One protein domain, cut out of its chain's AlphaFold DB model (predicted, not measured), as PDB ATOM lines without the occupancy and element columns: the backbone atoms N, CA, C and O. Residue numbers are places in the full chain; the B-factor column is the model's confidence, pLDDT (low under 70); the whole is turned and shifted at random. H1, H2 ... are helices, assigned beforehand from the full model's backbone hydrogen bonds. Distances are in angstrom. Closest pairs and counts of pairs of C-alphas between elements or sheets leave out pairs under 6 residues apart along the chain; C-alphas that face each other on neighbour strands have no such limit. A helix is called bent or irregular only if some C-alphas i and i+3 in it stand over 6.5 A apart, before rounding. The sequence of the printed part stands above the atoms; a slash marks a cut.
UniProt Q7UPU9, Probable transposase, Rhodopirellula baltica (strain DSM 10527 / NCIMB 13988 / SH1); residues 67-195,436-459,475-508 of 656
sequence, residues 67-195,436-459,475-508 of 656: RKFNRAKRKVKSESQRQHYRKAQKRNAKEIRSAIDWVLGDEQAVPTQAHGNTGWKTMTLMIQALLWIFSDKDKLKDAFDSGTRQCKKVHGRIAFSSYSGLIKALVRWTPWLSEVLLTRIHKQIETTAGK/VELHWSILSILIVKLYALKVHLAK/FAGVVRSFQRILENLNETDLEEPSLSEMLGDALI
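What this domain is: This is residues 67 to 195, 436 to 459 and 475 to 508 of the 656 residues of the protein "Probable transposase" of Rhodopirellula baltica (strain DSM 10527 / NCIMB 13988 / SH1) (UniProt Q7UPU9). The body is a pile of crossed helices with H3 in its core: H4 and H6 pack on H3, sharply kinked H5 folds past H3 and then runs side by side with H6, and the short hairpin of H7 and H8 packs on H6. The long helix H2 crosses this body with its later residues, and its earlier residues lead out to H1, where residues 67 to 76 stick out as a free end. The printed part has 187 residues with eight named helices, H1 to H8 in that order along the chain, and no named strand; the class is all helix. The whole is compact, with a radius of gyration of the C-alphas of 18.2 A and spans of 57 by 46 by 32 A.

How they stand to each other: H1, residues 67 to 75, touches no helix. H2, residues 79 to 104, is apart from H1 and has a kink of 26 degrees near residue 94. H3, residues 122 to 134, is close to H2 but not clearly touching, the closest C-alphas being those of Ile 100 and Ile 127, 7.7 A apart. H4, residues 140 to 154, touches H3 at a steep tilt of 53 degrees, opposite ways, with the C-alphas of Trp 132 and Gly 147 closest at 4.2 A. H4 touches H2 with residues 153 to 154 alone, the closest C-alphas being those of Ala 93 and Val 154, 5.3 A apart. H5, residues 163 to 195, has a kink of 72 degrees near residue 174 and is irregular, with C-alphas 192 and 195 9.1 A apart. With residues 166 to 177 alone H5 touches residues 125 to 129 of H3; the closest C-alphas, of Met 126 and Leu 177, are 7.7 A apart. H6, residues 436 to 458, touches H5 at a shallow tilt of 28 degrees, the same way, with the C-alphas of Thr 192 and Lys 454 closest at 6.0 A. With residues 437 to 444 alone H6 touches residues 129 to 134 of H3, about perpendicular at 90 degrees; the closest C-alphas, of Leu 130 and Ser 444, are 5.9 A apart. H7, residues 475 to 487, touches residues 448 to 452 of H6, about perpendicular at 80 degrees, closest at the C-alphas of Ala 452 and Val 478, 6.7 A apart. H8, residues 499 to 504, forms a helical hairpin with H7 at a shallow tilt of 15 degrees, opposite ways, with the C-alphas of Ser 481 and Met 502 5.8 A apart as the closest pair. Every O i to N i+4 pair is within hydrogen-bond range in H1, H3, H4, H6, H7 and H8, against 19 of 22 in H2 and 25 of 29 in H5.

Where its parts are: H1 begins at C-alpha 67, at (218.008, 147.052, 271.100). From first to last C-alpha H2 measures 37.2 A, H5 42.7 A, H6 33.0 A, H4 20.5 A, H3 18.5 A and H7 18.3 A. H5 ends at C-alpha 195, at (253.744, 196.499, 270.972), and H8 ends at C-alpha 504, at (247.177, 178.138, 271.466).

The domain as a whole: The two C-alphas farthest apart, those of Lys 68 and Lys 195, are 62.4 A apart. Residues 196 to 435 are not printed, with 34.3 A between C-alphas 195 and 436; residues 460 to 474 are not printed, with 17.4 A between C-alphas 459 and 475. The links from H2 to H3, 17 residues, and from H7 to H8, 11 residues, are long. The mean pLDDT of the printed part is 84.6, and it is under 70 at residues 67 to 89, 108 to 118 and 491 to 494.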
ATOM      1  N   ARG A  67     218.618 145.710 271.045       56.41
ATOM      2  CA  ARG A  67     218.008 147.052 271.100       56.41
ATOM      3  C   ARG A  67     217.476 147.382 272.502       56.41
ATOM      4  O   ARG A  67     217.682 148.508 272.954       56.41
ATOM      5  N   LYS A  68     216.853 146.437 273.220       61.50
ATOM      6  CA  LYS A  68     216.411 146.610 274.622       61.50
ATOM      7  C   LYS A  68     217.604 146.838 275.561       61.50
ATOM      8  O   LYS A  68     217.584 147.804 276.319       61.50
ATOM      9  N   PHE A  69     218.660 146.031 275.446       53.81
ATOM     10  CA  PHE A  69     219.898 146.149 276.222       53.81
ATOM     11  C   PHE A  69     220.597 147.494 275.979       53.81
ATOM     12  O   PHE A  69     220.856 148.240 276.922       53.81
ATOM     13  N   ASN A  70     220.776 147.896 274.717       53.12
ATOM     14  CA  ASN A  70     221.327 149.211 274.380       53.12
ATOM     15  C   ASN A  70     220.424 150.380 274.828       53.12
ATOM     16  O   ASN A  70     220.930 151.444 275.186       53.12
ATOM     17  N   ARG A  71     219.094 150.204 274.870       54.25
ATOM     18  CA  ARG A  71     218.152 151.198 275.424       54.25
ATOM     19  C   ARG A  71     218.231 151.283 276.955       54.25
ATOM     20  O   ARG A  71     218.083 152.378 277.489       54.25
ATOM     21  N   ALA A  72     218.521 150.180 277.650       52.59
ATOM     22  CA  ALA A  72     218.791 150.158 279.089       52.59
ATOM     23  C   ALA A  72     220.151 150.801 279.424       52.59
ATOM     24  O   ALA A  72     220.207 151.729 280.230       52.59
ATOM     25  N   LYS A  73     221.221 150.424 278.708       50.78
ATOM     26  CA  LYS A  73     222.567 151.013 278.842       50.78
ATOM     27  C   LYS A  73     222.592 152.519 278.514       50.78
ATOM     28  O   LYS A  73     223.392 153.258 279.070       50.78
ATOM     29  N   ARG A  74     221.663 153.006 277.674       54.19
ATOM     30  CA  ARG A  74     221.412 154.447 277.444       54.19
ATOM     31  C   ARG A  74     220.565 155.139 278.524       54.19
ATOM     32  O   ARG A  74     220.642 156.360 278.621       54.19
ATOM     33  N   LYS A  75     219.767 154.414 279.322       53.97
ATOM     34  CA  LYS A  75     219.020 154.983 280.464       53.97
ATOM     35  C   LYS A  75     219.929 155.197 281.682       53.97
ATOM     36  O   LYS A  75     219.847 156.250 282.321       53.97
ATOM     37  N   VAL A  76     220.815 154.244 281.979       53.00
ATOM     38  CA  VAL A  76     221.713 154.287 283.149       53.00
ATOM     39  C   VAL A  76     223.036 154.998 282.817       53.00
ATOM     40  O   VAL A  76     224.108 154.405 282.814       53.00
ATOM     41  N   LYS A  77     222.950 156.305 282.542       56.50
ATOM     42  CA  LYS A  77     224.057 157.247 282.791       56.50
ATOM     43  C   LYS A  77     223.848 157.880 284.161       56.50
ATOM     44  O   LYS A  77     222.725 158.324 284.422       56.50
ATOM     45  N   SER A  78     224.893 157.949 284.987       68.50
ATOM     46  CA  SER A  78     224.824 158.553 286.327       68.50
ATOM     47  C   SER A  78     224.455 160.041 286.266       68.50
ATOM     48  O   SER A  78     224.611 160.691 285.229       68.50
ATOM     49  N   GLU A  79     223.984 160.615 287.373       68.69
ATOM     50  CA  GLU A  79     223.707 162.055 287.450       68.69
ATOM     51  C   GLU A  79     224.977 162.888 287.210       68.69
ATOM     52  O   GLU A  79     224.953 163.824 286.410       68.69
ATOM     53  N   SER A  80     226.112 162.485 287.794       60.88
ATOM     54  CA  SER A  80     227.421 163.112 287.564       60.88
ATOM     55  C   SER A  80     227.813 163.106 286.082       60.88
ATOM     56  O   SER A  80     228.169 164.152 285.537       60.88
ATOM     57  N   GLN A  81     227.638 161.975 285.388       62.06
ATOM     58  CA  GLN A  81     227.801 161.895 283.937       62.06
ATOM     59  C   GLN A  81     226.830 162.843 283.228       62.06
ATOM     60  O   GLN A  81     227.264 163.674 282.439       62.06
ATOM     61  N   ARG A  82     225.518 162.775 283.492       66.00
ATOM     62  CA  ARG A  82     224.510 163.647 282.847       66.00
ATOM     63  C   ARG A  82     224.826 165.136 283.041       66.00
ATOM     64  O   ARG A  82     224.609 165.927 282.120       66.00
ATOM     65  N   GLN A  83     225.362 165.518 284.199       66.44
ATOM     66  CA  GLN A  83     225.807 166.876 284.496       66.44
ATOM     67  C   GLN A  83     227.088 167.244 283.722       66.44
ATOM     68  O   GLN A  83     227.147 168.340 283.164       66.44
ATOM     69  N   HIS A  84     228.064 166.335 283.612       63.75
ATOM     70  CA  HIS A  84     229.248 166.476 282.751       63.75
ATOM     71  C   HIS A  84     228.837 166.661 281.278       63.75
ATOM     72  O   HIS A  84     229.161 167.690 280.689       63.75
ATOM     73  N   TYR A  85     228.017 165.754 280.723       59.75
ATOM     74  CA  TYR A  85     227.466 165.841 279.360       59.75
ATOM     75  C   TYR A  85     226.789 167.211 279.110       59.75
ATOM     76  O   TYR A  85     227.034 167.845 278.085       59.75
ATOM     77  N   ARG A  86     225.999 167.723 280.071       65.38
ATOM     78  CA  ARG A  86     225.349 169.054 280.005       65.38
ATOM     79  C   ARG A  86     226.310 170.246 280.144       65.38
ATOM     80  O   ARG A  86     226.012 171.307 279.596       65.38
ATOM     81  N   LYS A  87     227.416 170.116 280.888       62.97
ATOM     82  CA  LYS A  87     228.466 171.147 281.009       62.97
ATOM     83  C   LYS A  87     229.284 171.226 279.715       62.97
ATOM     84  O   LYS A  87     229.417 172.309 279.149       62.97
ATOM     85  N   ALA A  88     229.728 170.082 279.201       59.38
ATOM     86  CA  ALA A  88     230.511 169.965 277.975       59.38
ATOM     87  C   ALA A  88     229.752 170.448 276.728       59.38
ATOM     88  O   ALA A  88     230.257 171.302 276.005       59.38
ATOM     89  N   GLN A  89     228.482 170.050 276.558       59.44
ATOM     90  CA  GLN A  89     227.633 170.535 275.458       59.44
ATOM     91  C   GLN A  89     227.503 172.075 275.434       59.44
ATOM     92  O   GLN A  89     227.270 172.675 274.384       59.44
ATOM     93  N   LYS A  90     227.648 172.740 276.589       71.12
ATOM     94  CA  LYS A  90     227.644 174.207 276.688       71.12
ATOM     95  C   LYS A  90     229.020 174.841 276.440       71.12
ATOM     96  O   LYS A  90     229.042 176.027 276.127       71.12
ATOM     97  N   ARG A  91     230.136 174.102 276.542       82.38
ATOM     98  CA  ARG A  91     231.513 174.593 276.312       82.38
ATOM     99  C   ARG A  91     231.691 175.052 274.865       82.38
ATOM    100  O   ARG A  91     231.806 176.249 274.624       82.38
ATOM    101  N   ASN A  92     231.603 174.132 273.904       85.94
ATOM    102  CA  ASN A  92     231.924 174.388 272.493       85.94
ATOM    103  C   ASN A  92     231.060 175.506 271.879       85.94
ATOM    104  O   ASN A  92     231.575 176.428 271.244       85.94
ATOM    105  N   ALA A  93     229.748 175.485 272.134       85.12
ATOM    106  CA  ALA A  93     228.840 176.536 271.675       85.12
ATOM    107  C   ALA A  93     229.088 177.900 272.355       85.12
ATOM    108  O   ALA A  93     228.940 178.933 271.698       85.12
ATOM    109  N   LYS A  94     229.494 177.925 273.636       86.62
ATOM    110  CA  LYS A  94     229.882 179.161 274.336       86.62
ATOM    111  C   LYS A  94     231.216 179.700 273.824       86.62
ATOM    112  O   LYS A  94     231.316 180.902 273.634       86.62
ATOM    113  N   GLU A  95     232.209 178.852 273.567       88.81
ATOM    114  CA  GLU A  95     233.522 179.278 273.068       88.81
ATOM    115  C   GLU A  95     233.424 179.928 271.679       88.81
ATOM    116  O   GLU A  95     233.970 181.012 271.482       88.81
ATOM    117  N   ILE A  96     232.651 179.349 270.746       90.50
ATOM    118  CA  ILE A  96     232.390 179.996 269.445       90.50
ATOM    119  C   ILE A  96     231.589 181.291 269.625       90.50
ATOM    120  O   ILE A  96     231.909 182.284 268.970       90.50
ATOM    121  N   ARG A  97     230.589 181.327 270.519       88.25
ATOM    122  CA  ARG A  97     229.843 182.564 270.799       88.25
ATOM    123  C   ARG A  97     230.775 183.655 271.336       88.25
ATOM    124  O   ARG A  97     230.839 184.717 270.746       88.25
ATOM    125  N   SER A  98     231.587 183.375 272.353       88.69
ATOM    126  CA  SER A  98     232.559 184.335 272.897       88.69
ATOM    127  C   SER A  98     233.658 184.738 271.904       88.69
ATOM    128  O   SER A  98     234.229 185.821 272.044       88.69
ATOM    129  N   ALA A  99     233.951 183.920 270.886       90.19
ATOM    130  CA  ALA A  99     234.801 184.325 269.768       90.19
ATOM    131  C   ALA A  99     234.091 185.323 268.836       90.19
ATOM    132  O   ALA A  99     234.669 186.353 268.490       90.19
ATOM    133  N   ILE A 100     232.833 185.048 268.483       88.62
ATOM    134  CA  ILE A 100     231.971 185.937 267.692       88.62
ATOM    135  C   ILE A 100     231.751 187.266 268.421       88.62
ATOM    136  O   ILE A 100     232.069 188.309 267.858       88.62
ATOM    137  N   ASP A 101     231.283 187.237 269.669       87.56
ATOM    138  CA  ASP A 101     230.978 188.419 270.483       87.56
ATOM    139  C   ASP A 101     232.218 189.311 270.670       87.56
ATOM    140  O   ASP A 101     232.113 190.535 270.683       87.56
ATOM    141  N   TRP A 102     233.419 188.723 270.771       90.00
ATOM    142  CA  TRP A 102     234.653 189.504 270.889       90.00
ATOM    143  C   TRP A 102     235.077 190.165 269.568       90.00
ATOM    144  O   TRP A 102     235.451 191.334 269.588       90.00
ATOM    145  N   VAL A 103     235.030 189.465 268.424       84.12
ATOM    146  CA  VAL A 103     235.416 190.088 267.139       84.12
ATOM    147  C   VAL A 103     234.345 191.063 266.649       84.12
ATOM    148  O   VAL A 103     234.669 192.150 266.177       84.12
ATOM    149  N   LEU A 104     233.073 190.674 266.745       81.62
ATOM    150  CA  LEU A 104     231.956 191.437 266.198       81.62
ATOM    151  C   LEU A 104     231.405 192.486 267.171       81.62
ATOM    152  O   LEU A 104     230.766 193.420 266.701       81.62
ATOM    153  N   GLY A 105     231.655 192.389 268.480       81.44
ATOM    154  CA  GLY A 105     231.132 193.311 269.497       81.44
ATOM    155  C   GLY A 105     229.640 193.114 269.799       81.44
ATOM    156  O   GLY A 105     229.058 192.086 269.467       81.44
ATOM    157  N   ASP A 106     229.003 194.114 270.416       74.44
ATOM    158  CA  ASP A 106     227.561 194.076 270.703       74.44
ATOM    159  C   ASP A 106     226.723 194.159 269.408       74.44
ATOM    160  O   ASP A 106     227.029 194.949 268.503       74.44
ATOM    161  N   GLU A 107     225.647 193.365 269.353       70.56
ATOM    162  CA  GLU A 107     224.583 193.410 268.344       70.56
ATOM    163  C   GLU A 107     223.853 194.762 268.360       70.56
ATOM    164  O   GLU A 107     223.523 195.269 267.292       70.56
ATOM    165  N   GLN A 108     223.633 195.369 269.535       65.62
ATOM    166  CA  GLN A 108     222.937 196.661 269.665       65.62
ATOM    167  C   GLN A 108     223.701 197.806 268.998       65.62
ATOM    168  O   GLN A 108     223.104 198.684 268.384       65.62
ATOM    169  N   ALA A 109     225.032 197.766 269.064       65.06
ATOM    170  CA  ALA A 109     225.882 198.766 268.433       65.06
ATOM    171  C   ALA A 109     225.930 198.633 266.897       65.06
ATOM    172  O   ALA A 109     226.545 199.473 266.243       65.06
ATOM    173  N   VAL A 110     225.409 197.546 266.304       68.94
ATOM    174  CA  VAL A 110     225.376 197.362 264.842       68.94
ATOM    175  C   VAL A 110     224.119 198.049 264.295       68.94
ATOM    176  O   VAL A 110     223.016 197.568 264.568       68.94
ATOM    177  N   PRO A 111     224.232 199.118 263.481       68.00
ATOM    178  CA  PRO A 111     223.054 199.751 262.901       68.00
ATOM    179  C   PRO A 111     222.251 198.746 262.068       68.00
ATOM    180  O   PRO A 111     222.809 197.859 261.417       68.00
ATOM    181  N   THR A 112     220.928 198.881 262.060       67.38
ATOM    182  CA  THR A 112     220.057 198.092 261.178       67.38
ATOM    183  C   THR A 112     219.534 199.004 260.075       67.38
ATOM    184  O   THR A 112     218.507 199.648 260.233       67.38
ATOM    185  N   GLN A 113     220.257 199.068 258.948       64.38
ATOM    186  CA  GLN A 113     219.845 199.833 257.756       64.38
ATOM    187  C   GLN A 113     218.644 199.227 257.006       64.38
ATOM    188  O   GLN A 113     218.154 199.803 256.035       64.38
ATOM    189  N   ALA A 114     218.182 198.042 257.401       60.34
ATOM    190  CA  ALA A 114     217.078 197.381 256.730       60.34
ATOM    191  C   ALA A 114     215.731 197.969 257.188       60.34
ATOM    192  O   ALA A 114     215.465 198.045 258.385       60.34
ATOM    193  N   HIS A 115     214.881 198.379 256.236       54.78
ATOM    194  CA  HIS A 115     213.571 198.989 256.513       54.78
ATOM    195  C   HIS A 115     212.687 198.107 257.417       54.78
ATOM    196  O   HIS A 115     212.823 196.883 257.402       54.78
ATOM    197  N   GLY A 116     211.738 198.723 258.136       50.06
ATOM    198  CA  GLY A 116     210.995 198.123 259.261       50.06
ATOM    199  C   GLY A 116     210.351 196.747 259.031       50.06
ATOM    200  O   GLY A 116     210.265 195.961 259.968       50.06
ATOM    201  N   ASN A 117     210.006 196.386 257.791       58.06
ATOM    202  CA  ASN A 117     209.474 195.057 257.449       58.06
ATOM    203  C   ASN A 117     210.552 193.945 257.390       58.06
ATOM    204  O   ASN A 117     210.281 192.832 256.933       58.06
ATOM    205  N   THR A 118     211.792 194.214 257.810       63.47
ATOM    206  CA  THR A 118     212.900 193.253 257.725       63.47
ATOM    207  C   THR A 118     213.015 192.401 258.989       63.47
ATOM    208  O   THR A 118     213.685 192.767 259.948       63.47
ATOM    209  N   GLY A 119     212.419 191.207 258.963       70.50
ATOM    210  CA  GLY A 119     212.402 190.255 260.087       70.50
ATOM    211  C   GLY A 119     213.743 189.605 260.484       70.50
ATOM    212  O   GLY A 119     213.731 188.559 261.131       70.50
ATOM    213  N   TRP A 120     214.898 190.165 260.105       81.25
ATOM    214  CA  TRP A 120     216.229 189.684 260.504       81.25
ATOM    215  C   TRP A 120     217.147 190.836 260.929       81.25
ATOM    216  O   TRP A 120     217.134 191.911 260.338       81.25
ATOM    217  N   LYS A 121     217.988 190.593 261.942       86.06
ATOM    218  CA  LYS A 121     218.984 191.561 262.433       86.06
ATOM    219  C   LYS A 121     220.302 191.484 261.666       86.06
ATOM    220  O   LYS A 121     220.756 190.382 261.343       86.06
ATOM    221  N   THR A 122     220.978 192.624 261.498       88.00
ATOM    222  CA  THR A 122     222.294 192.740 260.839       88.00
ATOM    223  C   THR A 122     223.306 191.717 261.364       88.00
ATOM    224  O   THR A 122     223.839 190.923 260.595       88.00
ATOM    225  N   MET A 123     223.511 191.659 262.684       88.19
ATOM    226  CA  MET A 123     224.447 190.727 263.329       88.19
ATOM    227  C   MET A 123     224.138 189.257 263.016       88.19
ATOM    228  O   MET A 123     225.030 188.478 262.686       88.19
ATOM    229  N   THR A 124     222.855 188.890 263.035       91.19
ATOM    230  CA  THR A 124     222.400 187.525 262.729       91.19
ATOM    231  C   THR A 124     222.694 187.149 261.267       91.19
ATOM    232  O   THR A 124     223.084 186.012 260.993       91.19
ATOM    233  N   LEU A 125     222.572 188.101 260.328       93.00
ATOM    234  CA  LEU A 125     222.966 187.906 258.927       93.00
ATOM    235  C   LEU A 125     224.484 187.712 258.787       93.00
ATOM    236  O   LEU A 125     224.910 186.782 258.101       93.00
ATOM    237  N   MET A 126     225.295 188.533 259.464       92.88
ATOM    238  CA  MET A 126     226.761 188.424 259.428       92.88
ATOM    239  C   MET A 126     227.245 187.076 259.979       92.88
ATOM    240  O   MET A 126     228.036 186.392 259.331       92.88
ATOM    241  N   ILE A 127     226.717 186.639 261.128       93.50
ATOM    242  CA  ILE A 127     227.057 185.342 261.735       93.50
ATOM    243  C   ILE A 127     226.664 184.181 260.810       93.50
ATOM    244  O   ILE A 127     227.463 183.270 260.591       93.50
ATOM    245  N   GLN A 128     225.464 184.215 260.215       95.69
ATOM    246  CA  GLN A 128     225.032 183.165 259.288       95.69
ATOM    247  C   GLN A 128     225.884 183.133 258.006       95.69
ATOM    248  O   GLN A 128     226.169 182.049 257.500       95.69
ATOM    249  N   ALA A 129     226.331 184.288 257.503       96.25
ATOM    250  CA  ALA A 129     227.217 184.380 256.344       96.25
ATOM    251  C   ALA A 129     228.626 183.833 256.628       96.25
ATOM    252  O   ALA A 129     229.167 183.087 255.810       96.25
ATOM    253  N   LEU A 130     229.191 184.141 257.801       94.88
ATOM    254  CA  LEU A 130     230.484 183.612 258.244       94.88
ATOM    255  C   LEU A 130     230.442 182.090 258.422       94.88
ATOM    256  O   LEU A 130     231.309 181.392 257.904       94.88
ATOM    257  N   LEU A 131     229.411 181.556 259.079       95.25
ATOM    258  CA  LEU A 131     229.265 180.108 259.274       95.25
ATOM    259  C   LEU A 131     228.949 179.365 257.964       95.25
ATOM    260  O   LEU A 131     229.398 178.237 257.775       95.25
ATOM    261  N   TRP A 132     228.241 179.999 257.021       95.69
ATOM    262  CA  TRP A 132     228.049 179.467 255.666       95.69
ATOM    263  C   TRP A 132     229.371 179.331 254.900       95.69
ATOM    264  O   TRP A 132     229.640 178.268 254.338       95.69
ATOM    265  N   ILE A 133     230.202 180.379 254.870       94.88
ATOM    266  CA  ILE A 133     231.438 180.373 254.071       94.88
ATOM    267  C   ILE A 133     232.584 179.591 254.731       94.88
ATOM    268  O   ILE A 133     233.463 179.091 254.029       94.88
ATOM    269  N   PHE A 134     232.558 179.449 256.060       92.88
ATOM    270  CA  PHE A 134     233.528 178.658 256.823       92.88
ATOM    271  C   PHE A 134     233.223 177.149 256.814       92.88
ATOM    272  O   PHE A 134     234.090 176.337 257.144       92.88
ATOM    273  N   SER A 135     232.013 176.748 256.405       91.56
ATOM    274  CA  SER A 135     231.670 175.335 256.254       91.56
ATOM    275  C   SER A 135     232.547 174.659 255.192       91.56
ATOM    276  O   SER A 135     232.703 175.132 254.065       91.56
ATOM    277  N   ASP A 136     233.083 173.506 255.576       86.88
ATOM    278  CA  ASP A 136     233.905 172.609 254.769       86.88
ATOM    279  C   ASP A 136     233.166 172.041 253.537       86.88
ATOM    280  O   ASP A 136     233.766 171.898 252.470       86.88
ATOM    281  N   LYS A 137     231.859 171.757 253.669       90.62
ATOM    282  CA  LYS A 137     231.056 171.006 252.688       90.62
ATOM    283  C   LYS A 137     231.149 171.616 251.283       90.62
ATOM    284  O   LYS A 137     231.054 172.832 251.104       90.62
ATOM    285  N   ASP A 138     231.294 170.769 250.262       86.19
ATOM    286  CA  ASP A 138     231.646 171.222 248.908       86.19
ATOM    287  C   ASP A 138     230.556 171.980 248.151       86.19
ATOM    288  O   ASP A 138     230.850 172.890 247.370       86.19
ATOM    289  N   LYS A 139     229.284 171.646 248.367       91.56
ATOM    290  CA  LYS A 139     228.178 172.290 247.651       91.56
ATOM    291  C   LYS A 139     227.655 173.485 248.440       91.56
ATOM    292  O   LYS A 139     227.500 173.431 249.655       91.56
ATOM    293  N   LEU A 140     227.302 174.556 247.729       92.25
ATOM    294  CA  LEU A 140     226.838 175.813 248.335       92.25
ATOM    295  C   LEU A 140     225.559 175.678 249.179       92.25
ATOM    296  O   LEU A 140     225.398 176.447 250.124       92.25
ATOM    297  N   LYS A 141     224.672 174.724 248.847       93.69
ATOM    298  CA  LYS A 141     223.479 174.403 249.650       93.69
ATOM    299  C   LYS A 141     223.860 173.625 250.909       93.69
ATOM    300  O   LYS A 141     223.592 174.102 251.998       93.69
ATOM    301  N   ASP A 142     224.582 172.518 250.759       95.00
ATOM    302  CA  ASP A 142     225.040 171.659 251.856       95.00
ATOM    303  C   ASP A 142     225.827 172.476 252.917       95.00
ATOM    304  O   ASP A 142     225.614 172.319 254.122       95.00
ATOM    305  N   ALA A 143     226.665 173.420 252.463       94.69
ATOM    306  CA  ALA A 143     227.367 174.402 253.295       94.69
ATOM    307  C   ALA A 143     226.427 175.430 253.957       94.69
ATOM    308  O   ALA A 143     226.600 175.762 255.130       94.69
ATOM    309  N   PHE A 144     225.410 175.926 253.238       97.12
ATOM    310  CA  PHE A 144     224.388 176.824 253.794       97.12
ATOM    311  C   PHE A 144     223.571 176.129 254.884       97.12
ATOM    312  O   PHE A 144     223.371 176.701 255.954       97.12
ATOM    313  N   ASP A 145     223.148 174.888 254.658       96.12
ATOM    314  CA  ASP A 145     222.378 174.112 255.626       96.12
ATOM    315  C   ASP A 145     223.230 173.813 256.871       96.12
ATOM    316  O   ASP A 145     222.731 173.867 257.997       96.12
ATOM    317  N   SER A 146     224.534 173.562 256.693       95.06
ATOM    318  CA  SER A 146     225.478 173.397 257.805       95.06
ATOM    319  C   SER A 146     225.655 174.684 258.613       95.06
ATOM    320  O   SER A 146     225.366 174.692 259.812       95.06
ATOM    321  N   GLY A 147     226.011 175.791 257.953       95.25
ATOM    322  CA  GLY A 147     226.180 177.098 258.590       95.25
ATOM    323  C   GLY A 147     224.901 177.612 259.260       95.25
ATOM    324  O   GLY A 147     224.958 178.226 260.321       95.25
ATOM    325  N   THR A 148     223.726 177.289 258.712       95.75
ATOM    326  CA  THR A 148     222.418 177.634 259.295       95.75
ATOM    327  C   THR A 148     222.114 176.808 260.548       95.75
ATOM    328  O   THR A 148     221.667 177.367 261.553       95.75
ATOM    329  N   ARG A 149     222.418 175.499 260.551       93.88
ATOM    330  CA  ARG A 149     222.337 174.659 261.764       93.88
ATOM    331  C   ARG A 149     223.305 175.139 262.848       93.88
ATOM    332  O   ARG A 149     222.926 175.180 264.016       93.88
ATOM    333  N   GLN A 150     224.527 175.516 262.474       93.69
ATOM    334  CA  GLN A 150     225.536 176.058 263.392       93.69
ATOM    335  C   GLN A 150     225.102 177.420 263.953       93.69
ATOM    336  O   GLN A 150     225.124 177.604 265.167       93.69
ATOM    337  N   CYS A 151     224.597 178.326 263.110       94.06
ATOM    338  CA  CYS A 151     224.082 179.634 263.520       94.06
ATOM    339  C   CYS A 151     222.932 179.493 264.532       94.06
ATOM    340  O   CYS A 151     223.002 180.060 265.621       94.06
ATOM    341  N   LYS A 152     221.944 178.624 264.259       92.44
ATOM    342  CA  LYS A 152     220.842 178.363 265.202       92.44
ATOM    343  C   LYS A 152     221.323 177.804 266.553       92.44
ATOM    344  O   LYS A 152     220.715 178.115 267.571       92.44
ATOM    345  N   LYS A 153     222.400 177.008 266.591       89.75
ATOM    346  CA  LYS A 153     222.997 176.510 267.849       89.75
ATOM    347  C   LYS A 153     223.761 177.600 268.608       89.75
ATOM    348  O   LYS A 153     223.555 177.770 269.804       89.75
ATOM    349  N   VAL A 154     224.652 178.317 267.921       89.44
ATOM    350  CA  VAL A 154     225.577 179.279 268.539       89.44
ATOM    351  C   VAL A 154     224.868 180.581 268.907       89.44
ATOM    352  O   VAL A 154     225.025 181.056 270.028       89.44
ATOM    353  N   HIS A 155     224.047 181.132 268.010       88.75
ATOM    354  CA  HIS A 155     223.378 182.435 268.151       88.75
ATOM    355  C   HIS A 155     221.894 182.329 268.549       88.75
ATOM    356  O   HIS A 155     221.254 183.323 268.876       88.75
ATOM    357  N   GLY A 156     221.298 181.132 268.509       88.88
ATOM    358  CA  GLY A 156     219.878 180.900 268.832       88.88
ATOM    359  C   GLY A 156     218.883 181.343 267.746       88.88
ATOM    360  O   GLY A 156     217.769 180.826 267.683       88.88
ATOM    361  N   ARG A 157     219.289 182.260 266.861       90.62
ATOM    362  CA  ARG A 157     218.501 182.818 265.748       90.62
ATOM    363  C   ARG A 157     219.182 182.549 264.401       90.62
ATOM    364  O   ARG A 157     220.358 182.204 264.356       90.62
ATOM    365  N   ILE A 158     218.439 182.721 263.308       94.19
ATOM    366  CA  ILE A 158     218.937 182.718 261.921       94.19
ATOM    367  C   ILE A 158     218.300 183.893 261.169       94.19
ATOM    368  O   ILE A 158     217.207 184.317 261.537       94.19
ATOM    369  N   ALA A 159     218.960 184.416 260.136       92.62
ATOM    370  CA  ALA A 159     218.425 185.500 259.312       92.62
ATOM    371  C   ALA A 159     217.568 184.959 258.158       92.62
ATOM    372  O   ALA A 159     216.556 185.553 257.799       92.62
ATOM    373  N   PHE A 160     217.954 183.808 257.597       94.75
ATOM    374  CA  PHE A 160     217.246 183.169 256.489       94.75
ATOM    375  C   PHE A 160     217.161 181.653 256.650       94.75
ATOM    376  O   PHE A 160     218.146 180.995 256.971       94.75
ATOM    377  N   SER A 161     215.997 181.086 256.333       93.69
ATOM    378  CA  SER A 161     215.776 179.637 256.229       93.69
ATOM    379  C   SER A 161     216.177 179.047 254.870       93.69
ATOM    380  O   SER A 161     216.257 177.831 254.740       93.69
ATOM    381  N   SER A 162     216.446 179.880 253.853       95.62
ATOM    382  CA  SER A 162     216.828 179.425 252.511       95.62
ATOM    383  C   SER A 162     218.069 180.132 251.964       95.62
ATOM    384  O   SER A 162     218.237 181.348 252.104       95.62
ATOM    385  N   TYR A 163     218.898 179.372 251.241       95.88
ATOM    386  CA  TYR A 163     220.082 179.887 250.548       95.88
ATOM    387  C   TYR A 163     219.750 181.032 249.575       95.88
ATOM    388  O   TYR A 163     220.522 181.977 249.438       95.88
ATOM    389  N   SER A 164     218.583 180.972 248.919       95.06
ATOM    390  CA  SER A 164     218.121 182.009 247.984       95.06
ATOM    391  C   SER A 164     217.863 183.345 248.689       95.06
ATOM    392  O   SER A 164     218.242 184.391 248.166       95.06
ATOM    393  N   GLY A 165     217.276 183.313 249.893       94.50
ATOM    394  CA  GLY A 165     217.106 184.499 250.734       94.50
ATOM    395  C   GLY A 165     218.448 185.062 251.201       94.50
ATOM    396  O   GLY A 165     218.743 186.228 250.931       94.50
ATOM    397  N   LEU A 166     219.299 184.208 251.791       95.62
ATOM    398  CA  LEU A 166     220.620 184.612 252.285       95.62
ATOM    399  C   LEU A 166     221.449 185.283 251.184       95.62
ATOM    400  O   LEU A 166     221.923 186.401 251.363       95.62
ATOM    401  N   ILE A 167     221.600 184.638 250.023       96.44
ATOM    402  CA  ILE A 167     222.485 185.156 248.974       96.44
ATOM    403  C   ILE A 167     221.931 186.419 248.299       96.44
ATOM    404  O   ILE A 167     222.718 187.257 247.869       96.44
ATOM    405  N   LYS A 168     220.602 186.606 248.241       95.19
ATOM    406  CA  LYS A 168     219.992 187.876 247.803       95.19
ATOM    407  C   LYS A 168     220.313 189.009 248.780       95.19
ATOM    408  O   LYS A 168     220.731 190.079 248.343       95.19
ATOM    409  N   ALA A 169     220.163 188.771 250.085       94.25
ATOM    410  CA  ALA A 169     220.489 189.761 251.106       94.25
ATOM    411  C   ALA A 169     221.983 190.106 251.106       94.25
ATOM    412  O   ALA A 169     222.333 191.281 251.091       94.25
ATOM    413  N   LEU A 170     222.868 189.107 251.031       96.00
ATOM    414  CA  LEU A 170     224.306 189.358 250.966       96.00
ATOM    415  C   LEU A 170     224.711 190.096 249.681       96.00
ATOM    416  O   LEU A 170     225.542 190.991 249.764       96.00
ATOM    417  N   VAL A 171     224.110 189.821 248.517       96.31
ATOM    418  CA  VAL A 171     224.376 190.618 247.298       96.31
ATOM    419  C   VAL A 171     223.976 192.090 247.469       96.31
ATOM    420  O   VAL A 171     224.703 192.952 246.988       96.31
ATOM    421  N   ARG A 172     222.875 192.395 248.174       93.88
ATOM    422  CA  ARG A 172     222.462 193.785 248.454       93.88
ATOM    423  C   ARG A 172     223.342 194.473 249.502       93.88
ATOM    424  O   ARG A 172     223.674 195.637 249.328       93.88
ATOM    425  N   TRP A 173     223.688 193.778 250.585       93.31
ATOM    426  CA  TRP A 173     224.232 194.411 251.792       93.31
ATOM    427  C   TRP A 173     225.739 194.198 252.016       93.31
ATOM    428  O   TRP A 173     226.302 194.875 252.868       93.31
ATOM    429  N   THR A 174     226.425 193.308 251.279       94.75
ATOM    430  CA  THR A 174     227.864 193.019 251.511       94.75
ATOM    431  C   THR A 174     228.784 194.250 251.513       94.75
ATOM    432  O   THR A 174     229.668 194.235 252.361       94.75
ATOM    433  N   PRO A 175     228.626 195.291 250.662       91.69
ATOM    434  CA  PRO A 175     229.500 196.471 250.705       91.69
ATOM    435  C   PRO A 175     229.511 197.133 252.094       91.69
ATOM    436  O   PRO A 175     230.491 197.003 252.828       91.69
ATOM    437  N   TRP A 176     228.360 197.660 252.518       91.25
ATOM    438  CA  TRP A 176     228.162 198.277 253.832       91.25
ATOM    439  C   TRP A 176     228.439 197.320 255.008       91.25
ATOM    440  O   TRP A 176     229.077 197.702 255.988       91.25
ATOM    441  N   LEU A 177     228.035 196.044 254.914       91.50
ATOM    442  CA  LEU A 177     228.379 195.043 255.935       91.50
ATOM    443  C   LEU A 177     229.896 194.853 256.059       91.50
ATOM    444  O   LEU A 177     230.391 194.640 257.163       91.50
ATOM    445  N   SER A 178     230.638 194.905 254.948       90.94
ATOM    446  CA  SER A 178     232.092 194.742 254.966       90.94
ATOM    447  C   SER A 178     232.805 195.962 255.545       90.94
ATOM    448  O   SER A 178     233.758 195.773 256.289       90.94
ATOM    449  N   GLU A 179     232.302 197.176 255.309       89.12
ATOM    450  CA  GLU A 179     232.785 198.407 255.950       89.12
ATOM    451  C   GLU A 179     232.582 198.343 257.473       89.12
ATOM    452  O   GLU A 179     233.550 198.410 258.229       89.12
ATOM    453  N   VAL A 180     231.349 198.081 257.931       88.06
ATOM    454  CA  VAL A 180     231.009 197.966 259.366       88.06
ATOM    455  C   VAL A 180     231.818 196.865 260.067       88.06
ATOM    456  O   VAL A 180     232.221 197.033 261.223       88.06
ATOM    457  N   LEU A 181     232.081 195.744 259.386       89.75
ATOM    458  CA  LEU A 181     232.962 194.692 259.896       89.75
ATOM    459  C   LEU A 181     234.424 195.139 259.949       89.75
ATOM    460  O   LEU A 181     235.081 194.901 260.960       89.75
ATOM    461  N   LEU A 182     234.938 195.780 258.896       92.44
ATOM    462  CA  LEU A 182     236.334 196.204 258.825       92.44
ATOM    463  C   LEU A 182     236.664 197.251 259.890       92.44
ATOM    464  O   LEU A 182     237.633 197.039 260.607       92.44
ATOM    465  N   THR A 183     235.830 198.272 260.115       89.62
ATOM    466  CA  THR A 183     236.059 199.263 261.186       89.62
ATOM    467  C   THR A 183     236.181 198.607 262.571       89.62
ATOM    468  O   THR A 183     237.066 198.951 263.358       89.62
ATOM    469  N   ARG A 184     235.332 197.611 262.880       89.38
ATOM    470  CA  ARG A 184     235.416 196.851 264.145       89.38
ATOM    471  C   ARG A 184     236.673 195.985 264.207       89.38
ATOM    472  O   ARG A 184     237.358 195.963 265.229       89.38
ATOM    473  N   ILE A 185     236.990 195.301 263.109       92.94
ATOM    474  CA  ILE A 185     238.165 194.437 262.989       92.94
ATOM    475  C   ILE A 185     239.458 195.254 263.112       92.94
ATOM    476  O   ILE A 185     240.329 194.849 263.868       92.94
ATOM    477  N   HIS A 186     239.584 196.410 262.457       93.56
ATOM    478  CA  HIS A 186     240.748 197.304 262.538       93.56
ATOM    479  C   HIS A 186     241.040 197.722 263.980       93.56
ATOM    480  O   HIS A 186     242.157 197.513 264.457       93.56
ATOM    481  N   LYS A 187     240.018 198.184 264.714       90.94
ATOM    482  CA  LYS A 187     240.140 198.518 266.143       90.94
ATOM    483  C   LYS A 187     240.591 197.318 266.985       90.94
ATOM    484  O   LYS A 187     241.436 197.470 267.868       90.94
ATOM    485  N   GLN A 188     240.073 196.118 266.708       92.25
ATOM    486  CA  GLN A 188     240.518 194.896 267.386       92.25
ATOM    487  C   GLN A 188     241.939 194.468 266.978       92.25
ATOM    488  O   GLN A 188     242.664 193.960 267.830       92.25
ATOM    489  N   ILE A 189     242.375 194.688 265.730       93.94
ATOM    490  CA  ILE A 189     243.753 194.421 265.281       93.94
ATOM    491  C   ILE A 189     244.730 195.307 266.052       93.94
ATOM    492  O   ILE A 189     245.674 194.773 266.628       93.94
ATOM    493  N   GLU A 190     244.502 196.620 266.097       92.69
ATOM    494  CA  GLU A 190     245.369 197.570 266.809       92.69
ATOM    495  C   GLU A 190     245.438 197.246 268.311       92.69
ATOM    496  O   GLU A 190     246.525 197.032 268.856       92.69
ATOM    497  N   THR A 191     244.271 197.079 268.950       91.69
ATOM    498  CA  THR A 191     244.153 196.724 270.379       91.69
ATOM    499  C   THR A 191     244.850 195.395 270.703       91.69
ATOM    500  O   THR A 191     245.517 195.276 271.728       91.69
ATOM    501  N   THR A 192     244.730 194.391 269.826       91.44
ATOM    502  CA  THR A 192     245.362 193.070 270.010       91.44
ATOM    503  C   THR A 192     246.867 193.107 269.732       91.44
ATOM    504  O   THR A 192     247.619 192.365 270.358       91.44
ATOM    505  N   ALA A 193     247.325 193.945 268.798       90.06
ATOM    506  CA  ALA A 193     248.731 194.028 268.419       90.06
ATOM    507  C   ALA A 193     249.592 194.677 269.511       90.06
ATOM    508  O   ALA A 193     250.680 194.176 269.808       90.06
ATOM    509  N   GLY A 194     249.132 195.787 270.100       88.44
ATOM    510  CA  GLY A 194     249.878 196.528 271.120       88.44
ATOM    511  C   GLY A 194     251.309 196.851 270.665       88.44
ATOM    512  O   GLY A 194     251.517 197.524 269.659       88.44
ATOM    513  N   LYS A 195     252.326 196.316 271.357       86.31
ATOM    514  CA  LYS A 195     253.744 196.499 270.972       86.31
ATOM    515  C   LYS A 195     254.098 195.919 269.589       86.31
ATOM    516  O   LYS A 195     255.065 196.369 268.987       86.31
ATOM    517  N   VAL A 436     230.462 187.999 246.338       97.56
ATOM    518  CA  VAL A 436     230.027 187.738 247.725       97.56
ATOM    519  C   VAL A 436     230.751 186.529 248.333       97.56
ATOM    520  O   VAL A 436     231.307 186.653 249.422       97.56
ATOM    521  N   GLU A 437     230.814 185.386 247.637       97.12
ATOM    522  CA  GLU A 437     231.553 184.194 248.101       97.12
ATOM    523  C   GLU A 437     233.009 184.542 248.464       97.12
ATOM    524  O   GLU A 437     233.521 184.092 249.490       97.12
ATOM    525  N   LEU A 438     233.660 185.392 247.665       97.00
ATOM    526  CA  LEU A 438     235.047 185.795 247.865       97.00
ATOM    527  C   LEU A 438     235.234 186.866 248.958       97.00
ATOM    528  O   LEU A 438     236.142 186.722 249.773       97.00
ATOM    529  N   HIS A 439     234.371 187.887 249.046       96.94
ATOM    530  CA  HIS A 439     234.407 188.876 250.138       96.94
ATOM    531  C   HIS A 439     234.244 188.205 251.506       96.94
ATOM    532  O   HIS A 439     235.066 188.414 252.397       96.94
ATOM    533  N   TRP A 440     233.231 187.345 251.660       97.31
ATOM    534  CA  TRP A 440     233.014 186.621 252.914       97.31
ATOM    535  C   TRP A 440     234.106 185.580 253.175       97.31
ATOM    536  O   TRP A 440     234.453 185.345 254.333       97.31
ATOM    537  N   SER A 441     234.736 185.023 252.133       96.88
ATOM    538  CA  SER A 441     235.929 184.185 252.306       96.88
ATOM    539  C   SER A 441     237.096 184.963 252.917       96.88
ATOM    540  O   SER A 441     237.719 184.476 253.853       96.88
ATOM    541  N   ILE A 442     237.383 186.177 252.441       97.56
ATOM    542  CA  ILE A 442     238.493 186.980 252.977       97.56
ATOM    543  C   ILE A 442     238.168 187.487 254.397       97.56
ATOM    544  O   ILE A 442     239.014 187.361 255.284       97.56
ATOM    545  N   LEU A 443     236.933 187.948 254.651       96.25
ATOM    546  CA  LEU A 443     236.452 188.315 255.996       96.25
ATOM    547  C   LEU A 443     236.597 187.163 257.001       96.25
ATOM    548  O   LEU A 443     237.123 187.353 258.093       96.25
ATOM    549  N   SER A 444     236.151 185.957 256.642       94.94
ATOM    550  CA  SER A 444     236.196 184.798 257.545       94.94
ATOM    551  C   SER A 444     237.627 184.358 257.879       94.94
ATOM    552  O   SER A 444     237.899 184.074 259.045       94.94
ATOM    553  N   ILE A 445     238.560 184.388 256.915       95.50
ATOM    554  CA  ILE A 445     239.999 184.162 257.167       95.50
ATOM    555  C   ILE A 445     240.553 185.199 258.152       95.50
ATOM    556  O   ILE A 445     241.223 184.836 259.122       95.50
ATOM    557  N   LEU A 446     240.257 186.480 257.917       96.19
ATOM    558  CA  LEU A 446     240.711 187.593 258.748       96.19
ATOM    559  C   LEU A 446     240.222 187.452 260.200       96.19
ATOM    560  O   LEU A 446     241.020 187.548 261.132       96.19
ATOM    561  N   ILE A 447     238.940 187.132 260.383       95.00
ATOM    562  CA  ILE A 447     238.291 186.951 261.688       95.00
ATOM    563  C   ILE A 447     238.914 185.789 262.481       95.00
ATOM    564  O   ILE A 447     239.304 185.983 263.635       95.00
ATOM    565  N   VAL A 448     239.075 184.595 261.885       94.62
ATOM    566  CA  VAL A 448     239.648 183.449 262.626       94.62
ATOM    567  C   VAL A 448     241.131 183.634 262.938       94.62
ATOM    568  O   VAL A 448     241.586 183.220 264.005       94.62
ATOM    569  N   LYS A 449     241.892 184.298 262.056       95.00
ATOM    570  CA  LYS A 449     243.305 184.609 262.308       95.00
ATOM    571  C   LYS A 449     243.487 185.678 263.384       95.00
ATOM    572  O   LYS A 449     244.393 185.540 264.200       95.00
ATOM    573  N   LEU A 450     242.631 186.701 263.427       95.06
ATOM    574  CA  LEU A 450     242.626 187.697 264.502       95.06
ATOM    575  C   LEU A 450     242.314 187.049 265.861       95.06
ATOM    576  O   LEU A 450     243.003 187.321 266.845       95.06
ATOM    577  N   TYR A 451     241.342 186.131 265.916       94.75
ATOM    578  CA  TYR A 451     241.053 185.395 267.149       94.75
ATOM    579  C   TYR A 451     242.207 184.468 267.570       94.75
ATOM    580  O   TYR A 451     242.575 184.436 268.743       94.75
ATOM    581  N   ALA A 452     242.844 183.768 266.624       93.94
ATOM    582  CA  ALA A 452     244.040 182.970 266.906       93.94
ATOM    583  C   ALA A 452     245.207 183.833 267.424       93.94
ATOM    584  O   ALA A 452     245.857 183.466 268.403       93.94
ATOM    585  N   LEU A 453     245.440 185.006 266.822       93.12
ATOM    586  CA  LEU A 453     246.449 185.968 267.269       93.12
ATOM    587  C   LEU A 453     246.202 186.407 268.721       93.12
ATOM    588  O   LEU A 453     247.114 186.321 269.542       93.12
ATOM    589  N   LYS A 454     244.962 186.786 269.062       92.56
ATOM    590  CA  LYS A 454     244.550 187.104 270.439       92.56
ATOM    591  C   LYS A 454     244.906 185.972 271.410       92.56
ATOM    592  O   LYS A 454     245.517 186.227 272.445       92.56
ATOM    593  N   VAL A 455     244.565 184.726 271.075       91.81
ATOM    594  CA  VAL A 455     244.859 183.551 271.917       91.81
ATOM    595  C   VAL A 455     246.371 183.342 272.090       91.81
ATOM    596  O   VAL A 455     246.837 183.172 273.216       91.81
ATOM    597  N   HIS A 456     247.169 183.425 271.019       88.62
ATOM    598  CA  HIS A 456     248.629 183.266 271.100       88.62
ATOM    599  C   HIS A 456     249.349 184.391 271.864       88.62
ATOM    600  O   HIS A 456     250.438 184.151 272.401       88.62
ATOM    601  N   LEU A 457     248.781 185.599 271.916       86.94
ATOM    602  CA  LEU A 457     249.316 186.709 272.710       86.94
ATOM    603  C   LEU A 457     248.876 186.636 274.180       86.94
ATOM    604  O   LEU A 457     249.676 186.943 275.059       86.94
ATOM    605  N   ALA A 458     247.664 186.147 274.461       85.88
ATOM    606  CA  ALA A 458     247.161 185.944 275.823       85.88
ATOM    607  C   ALA A 458     247.752 184.709 276.542       85.88
ATOM    608  O   ALA A 458     247.718 184.640 277.772       85.88
ATOM    609  N   LYS A 459     248.290 183.723 275.805       79.62
ATOM    610  CA  LYS A 459     248.877 182.497 276.377       79.62
ATOM    611  C   LYS A 459     250.084 182.827 277.269       79.62
ATOM    612  O   LYS A 459     251.160 183.156 276.762       79.62
ATOM    613  N   PHE A 475     247.852 178.708 260.036       94.25
ATOM    614  CA  PHE A 475     246.487 178.925 259.541       94.25
ATOM    615  C   PHE A 475     245.740 177.603 259.261       94.25
ATOM    616  O   PHE A 475     244.544 177.499 259.520       94.25
ATOM    617  N   ALA A 476     246.446 176.557 258.821       93.88
ATOM    618  CA  ALA A 476     245.866 175.222 258.652       93.88
ATOM    619  C   ALA A 476     245.503 174.543 259.986       93.88
ATOM    620  O   ALA A 476     244.550 173.769 260.027       93.88
ATOM    621  N   GLY A 477     246.242 174.823 261.064       94.94
ATOM    622  CA  GLY A 477     245.849 174.464 262.427       94.94
ATOM    623  C   GLY A 477     244.584 175.217 262.838       94.94
ATOM    624  O   GLY A 477     243.575 174.577 263.105       94.94
ATOM    625  N   VAL A 478     244.610 176.552 262.755       95.50
ATOM    626  CA  VAL A 478     243.486 177.445 263.100       95.50
ATOM    627  C   VAL A 478     242.177 177.018 262.432       95.50
ATOM    628  O   VAL A 478     241.163 176.870 263.111       95.50
ATOM    629  N   VAL A 479     242.194 176.766 261.116       94.69
ATOM    630  CA  VAL A 479     240.999 176.322 260.380       94.69
ATOM    631  C   VAL A 479     240.468 174.995 260.927       94.69
ATOM    632  O   VAL A 479     239.273 174.902 261.197       94.69
ATOM    633  N   ARG A 480     241.336 174.003 261.176       93.69
ATOM    634  CA  ARG A 480     240.924 172.714 261.758       93.69
ATOM    635  C   ARG A 480     240.376 172.858 263.179       93.69
ATOM    636  O   ARG A 480     239.370 172.226 263.480       93.69
ATOM    637  N   SER A 481     240.978 173.695 264.028       94.38
ATOM    638  CA  SER A 481     240.508 173.943 265.401       94.38
ATOM    639  C   SER A 481     239.077 174.489 265.410       94.38
ATOM    640  O   SER A 481     238.216 173.968 266.118       94.38
ATOM    641  N   PHE A 482     238.795 175.493 264.571       93.50
ATOM    642  CA  PHE A 482     237.445 176.038 264.418       93.50
ATOM    643  C   PHE A 482     236.479 175.034 263.775       93.50
ATOM    644  O   PHE A 482     235.359 174.898 264.259       93.50
ATOM    645  N   GLN A 483     236.886 174.312 262.721       91.38
ATOM    646  CA  GLN A 483     236.033 173.311 262.064       91.38
ATOM    647  C   GLN A 483     235.620 172.198 263.034       91.38
ATOM    648  O   GLN A 483     234.427 171.938 263.165       91.38
ATOM    649  N   ARG A 484     236.570 171.634 263.793       90.19
ATOM    650  CA  ARG A 484     236.313 170.597 264.805       90.19
ATOM    651  C   ARG A 484     235.256 171.049 265.815       90.19
ATOM    652  O   ARG A 484     234.255 170.369 266.000       90.19
ATOM    653  N   ILE A 485     235.423 172.234 266.406       89.94
ATOM    654  CA  ILE A 485     234.468 172.789 267.381       89.94
ATOM    655  C   ILE A 485     233.102 173.109 266.737       89.94
ATOM    656  O   ILE A 485     232.070 172.958 267.389       89.94
ATOM    657  N   LEU A 486     233.069 173.524 265.464       90.19
ATOM    658  CA  LEU A 486     231.842 173.865 264.730       90.19
ATOM    659  C   LEU A 486     231.031 172.649 264.256       90.19
ATOM    660  O   LEU A 486     229.802 172.726 264.164       90.19
ATOM    661  N   GLU A 487     231.678 171.527 263.957       86.81
ATOM    662  CA  GLU A 487     230.992 170.246 263.769       86.81
ATOM    663  C   GLU A 487     230.499 169.730 265.130       86.81
ATOM    664  O   GLU A 487     229.307 169.444 265.316       86.81
ATOM    665  N   ASN A 488     231.377 169.787 266.132       84.75
ATOM    666  CA  ASN A 488     231.204 169.137 267.426       84.75
ATOM    667  C   ASN A 488     230.608 170.090 268.489       84.75
ATOM    668  O   ASN A 488     230.808 169.927 269.693       84.75
ATOM    669  N   LEU A 489     229.790 171.063 268.059       84.00
ATOM    670  CA  LEU A 489     229.086 172.043 268.913       84.00
ATOM    671  C   LEU A 489     228.189 171.420 269.993       84.00
ATOM    672  O   LEU A 489     227.837 172.093 270.958       84.00
ATOM    673  N   ASN A 490     227.757 170.174 269.781       73.56
ATOM    674  CA  ASN A 490     226.930 169.416 270.719       73.56
ATOM    675  C   ASN A 490     227.706 168.290 271.413       73.56
ATOM    676  O   ASN A 490     227.090 167.558 272.184       73.56
ATOM    677  N   GLU A 491     228.987 168.087 271.095       64.56
ATOM    678  CA  GLU A 491     229.770 167.041 271.741       64.56
ATOM    679  C   GLU A 491     230.130 167.419 273.170       64.56
ATOM    680  O   GLU A 491     229.897 168.533 273.644       64.56
ATOM    681  N   THR A 492     230.552 166.398 273.898       53.69
ATOM    682  CA  THR A 492     230.240 166.304 275.317       53.69
ATOM    683  C   THR A 492     231.372 165.746 276.160       53.69
ATOM    684  O   THR A 492     231.131 165.348 277.298       53.69
ATOM    685  N   ASP A 493     232.561 165.675 275.583       64.75
ATOM    686  CA  ASP A 493     233.770 165.313 276.297       64.75
ATOM    687  C   ASP A 493     234.457 166.585 276.815       64.75
ATOM    688  O   ASP A 493     234.490 167.605 276.118       64.75
ATOM    689  N   LEU A 494     234.949 166.553 278.053       63.31
ATOM    690  CA  LEU A 494     235.772 167.630 278.615       63.31
ATOM    691  C   LEU A 494     237.271 167.336 278.504       63.31
ATOM    692  O   LEU A 494     238.056 168.269 278.662       63.31
ATOM    693  N   GLU A 495     237.653 166.087 278.223       72.12
ATOM    694  CA  GLU A 495     239.046 165.664 278.035       72.12
ATOM    695  C   GLU A 495     239.593 166.138 276.676       72.12
ATOM    696  O   GLU A 495     240.794 166.355 276.517       72.12
ATOM    697  N   GLU A 496     238.704 166.406 275.715       78.44
ATOM    698  CA  GLU A 496     239.038 167.097 274.470       78.44
ATOM    699  C   GLU A 496     239.416 168.578 274.724       78.44
ATOM    700  O   GLU A 496     238.728 169.283 275.479       78.44
ATOM    701  N   PRO A 497     240.479 169.100 274.080       85.31
ATOM    702  CA  PRO A 497     240.941 170.471 274.276       85.31
ATOM    703  C   PRO A 497     239.948 171.505 273.731       85.31
ATOM    704  O   PRO A 497     239.319 171.315 272.687       85.31
ATOM    705  N   SER A 498     239.858 172.648 274.413       88.06
ATOM    706  CA  SER A 498     239.087 173.817 273.970       88.06
ATOM    707  C   SER A 498     239.574 174.363 272.630       88.06
ATOM    708  O   SER A 498     240.705 174.129 272.193       88.06
ATOM    709  N   LEU A 499     238.753 175.226 272.028       90.44
ATOM    710  CA  LEU A 499     239.191 176.101 270.949       90.44
ATOM    711  C   LEU A 499     240.429 176.915 271.368       90.44
ATOM    712  O   LEU A 499     241.342 177.081 270.569       90.44
ATOM    713  N   SER A 500     240.489 177.397 272.612       89.69
ATOM    714  CA  SER A 500     241.612 178.208 273.110       89.69
ATOM    715  C   SER A 500     242.914 177.412 273.245       89.69
ATOM    716  O   SER A 500     243.979 177.928 272.918       89.69
ATOM    717  N   GLU A 501     242.844 176.154 273.682       89.00
ATOM    718  CA  GLU A 501     243.997 175.249 273.760       89.00
ATOM    719  C   GLU A 501     244.455 174.855 272.348       89.00
ATOM    720  O   GLU A 501     245.597 175.127 271.973       89.00
ATOM    721  N   MET A 502     243.540 174.362 271.503       92.38
ATOM    722  CA  MET A 502     243.856 173.984 270.120       92.38
ATOM    723  C   MET A 502     244.384 175.148 269.274       92.38
ATOM    724  O   MET A 502     245.250 174.929 268.431       92.38
ATOM    725  N   LEU A 503     243.876 176.372 269.458       92.56
ATOM    726  CA  LEU A 503     244.441 177.562 268.815       92.56
ATOM    727  C   LEU A 503     245.784 177.935 269.438       92.56
ATOM    728  O   LEU A 503     246.716 178.230 268.704       92.56
ATOM    729  N   GLY A 504     245.922 177.870 270.764       88.50
ATOM    730  CA  GLY A 504     247.177 178.138 271.466       88.50
ATOM    731  C   GLY A 504     248.340 177.233 271.042       88.50
ATOM    732  O   GLY A 504     249.495 177.646 271.196       88.50
ATOM    733  N   ASP A 505     248.040 176.052 270.493       88.81
ATOM    734  CA  ASP A 505     248.985 175.065 269.957       88.81
ATOM    735  C   ASP A 505     248.982 174.972 268.415       88.81
ATOM    736  O   ASP A 505     249.747 174.199 267.837       88.81
ATOM    737  N   ALA A 506     248.187 175.796 267.715       91.81
ATOM    738  CA  ALA A 506     248.116 175.853 266.251       91.81
ATOM    739  C   ALA A 506     249.346 176.546 265.628       91.81
ATOM    740  O   ALA A 506     249.231 177.540 264.910       91.81
ATOM    741  N   LEU A 507     250.542 176.021 265.886       89.69
ATOM    742  CA  LEU A 507     251.817 176.542 265.398       89.69
ATOM    743  C   LEU A 507     252.305 175.809 264.138       89.69
ATOM    744  O   LEU A 507     251.893 174.689 263.829       89.69
ATOM    745  N   ILE A 508     253.170 176.475 263.372       85.88
ATOM    746  CA  ILE A 508     253.936 175.862 262.279       85.88
ATOM    747  C   ILE A 508     255.024 174.972 262.891       85.88
ATOM    748  O   ILE A 508     255.590 175.312 263.932       85.88
TER     749      ILE A 508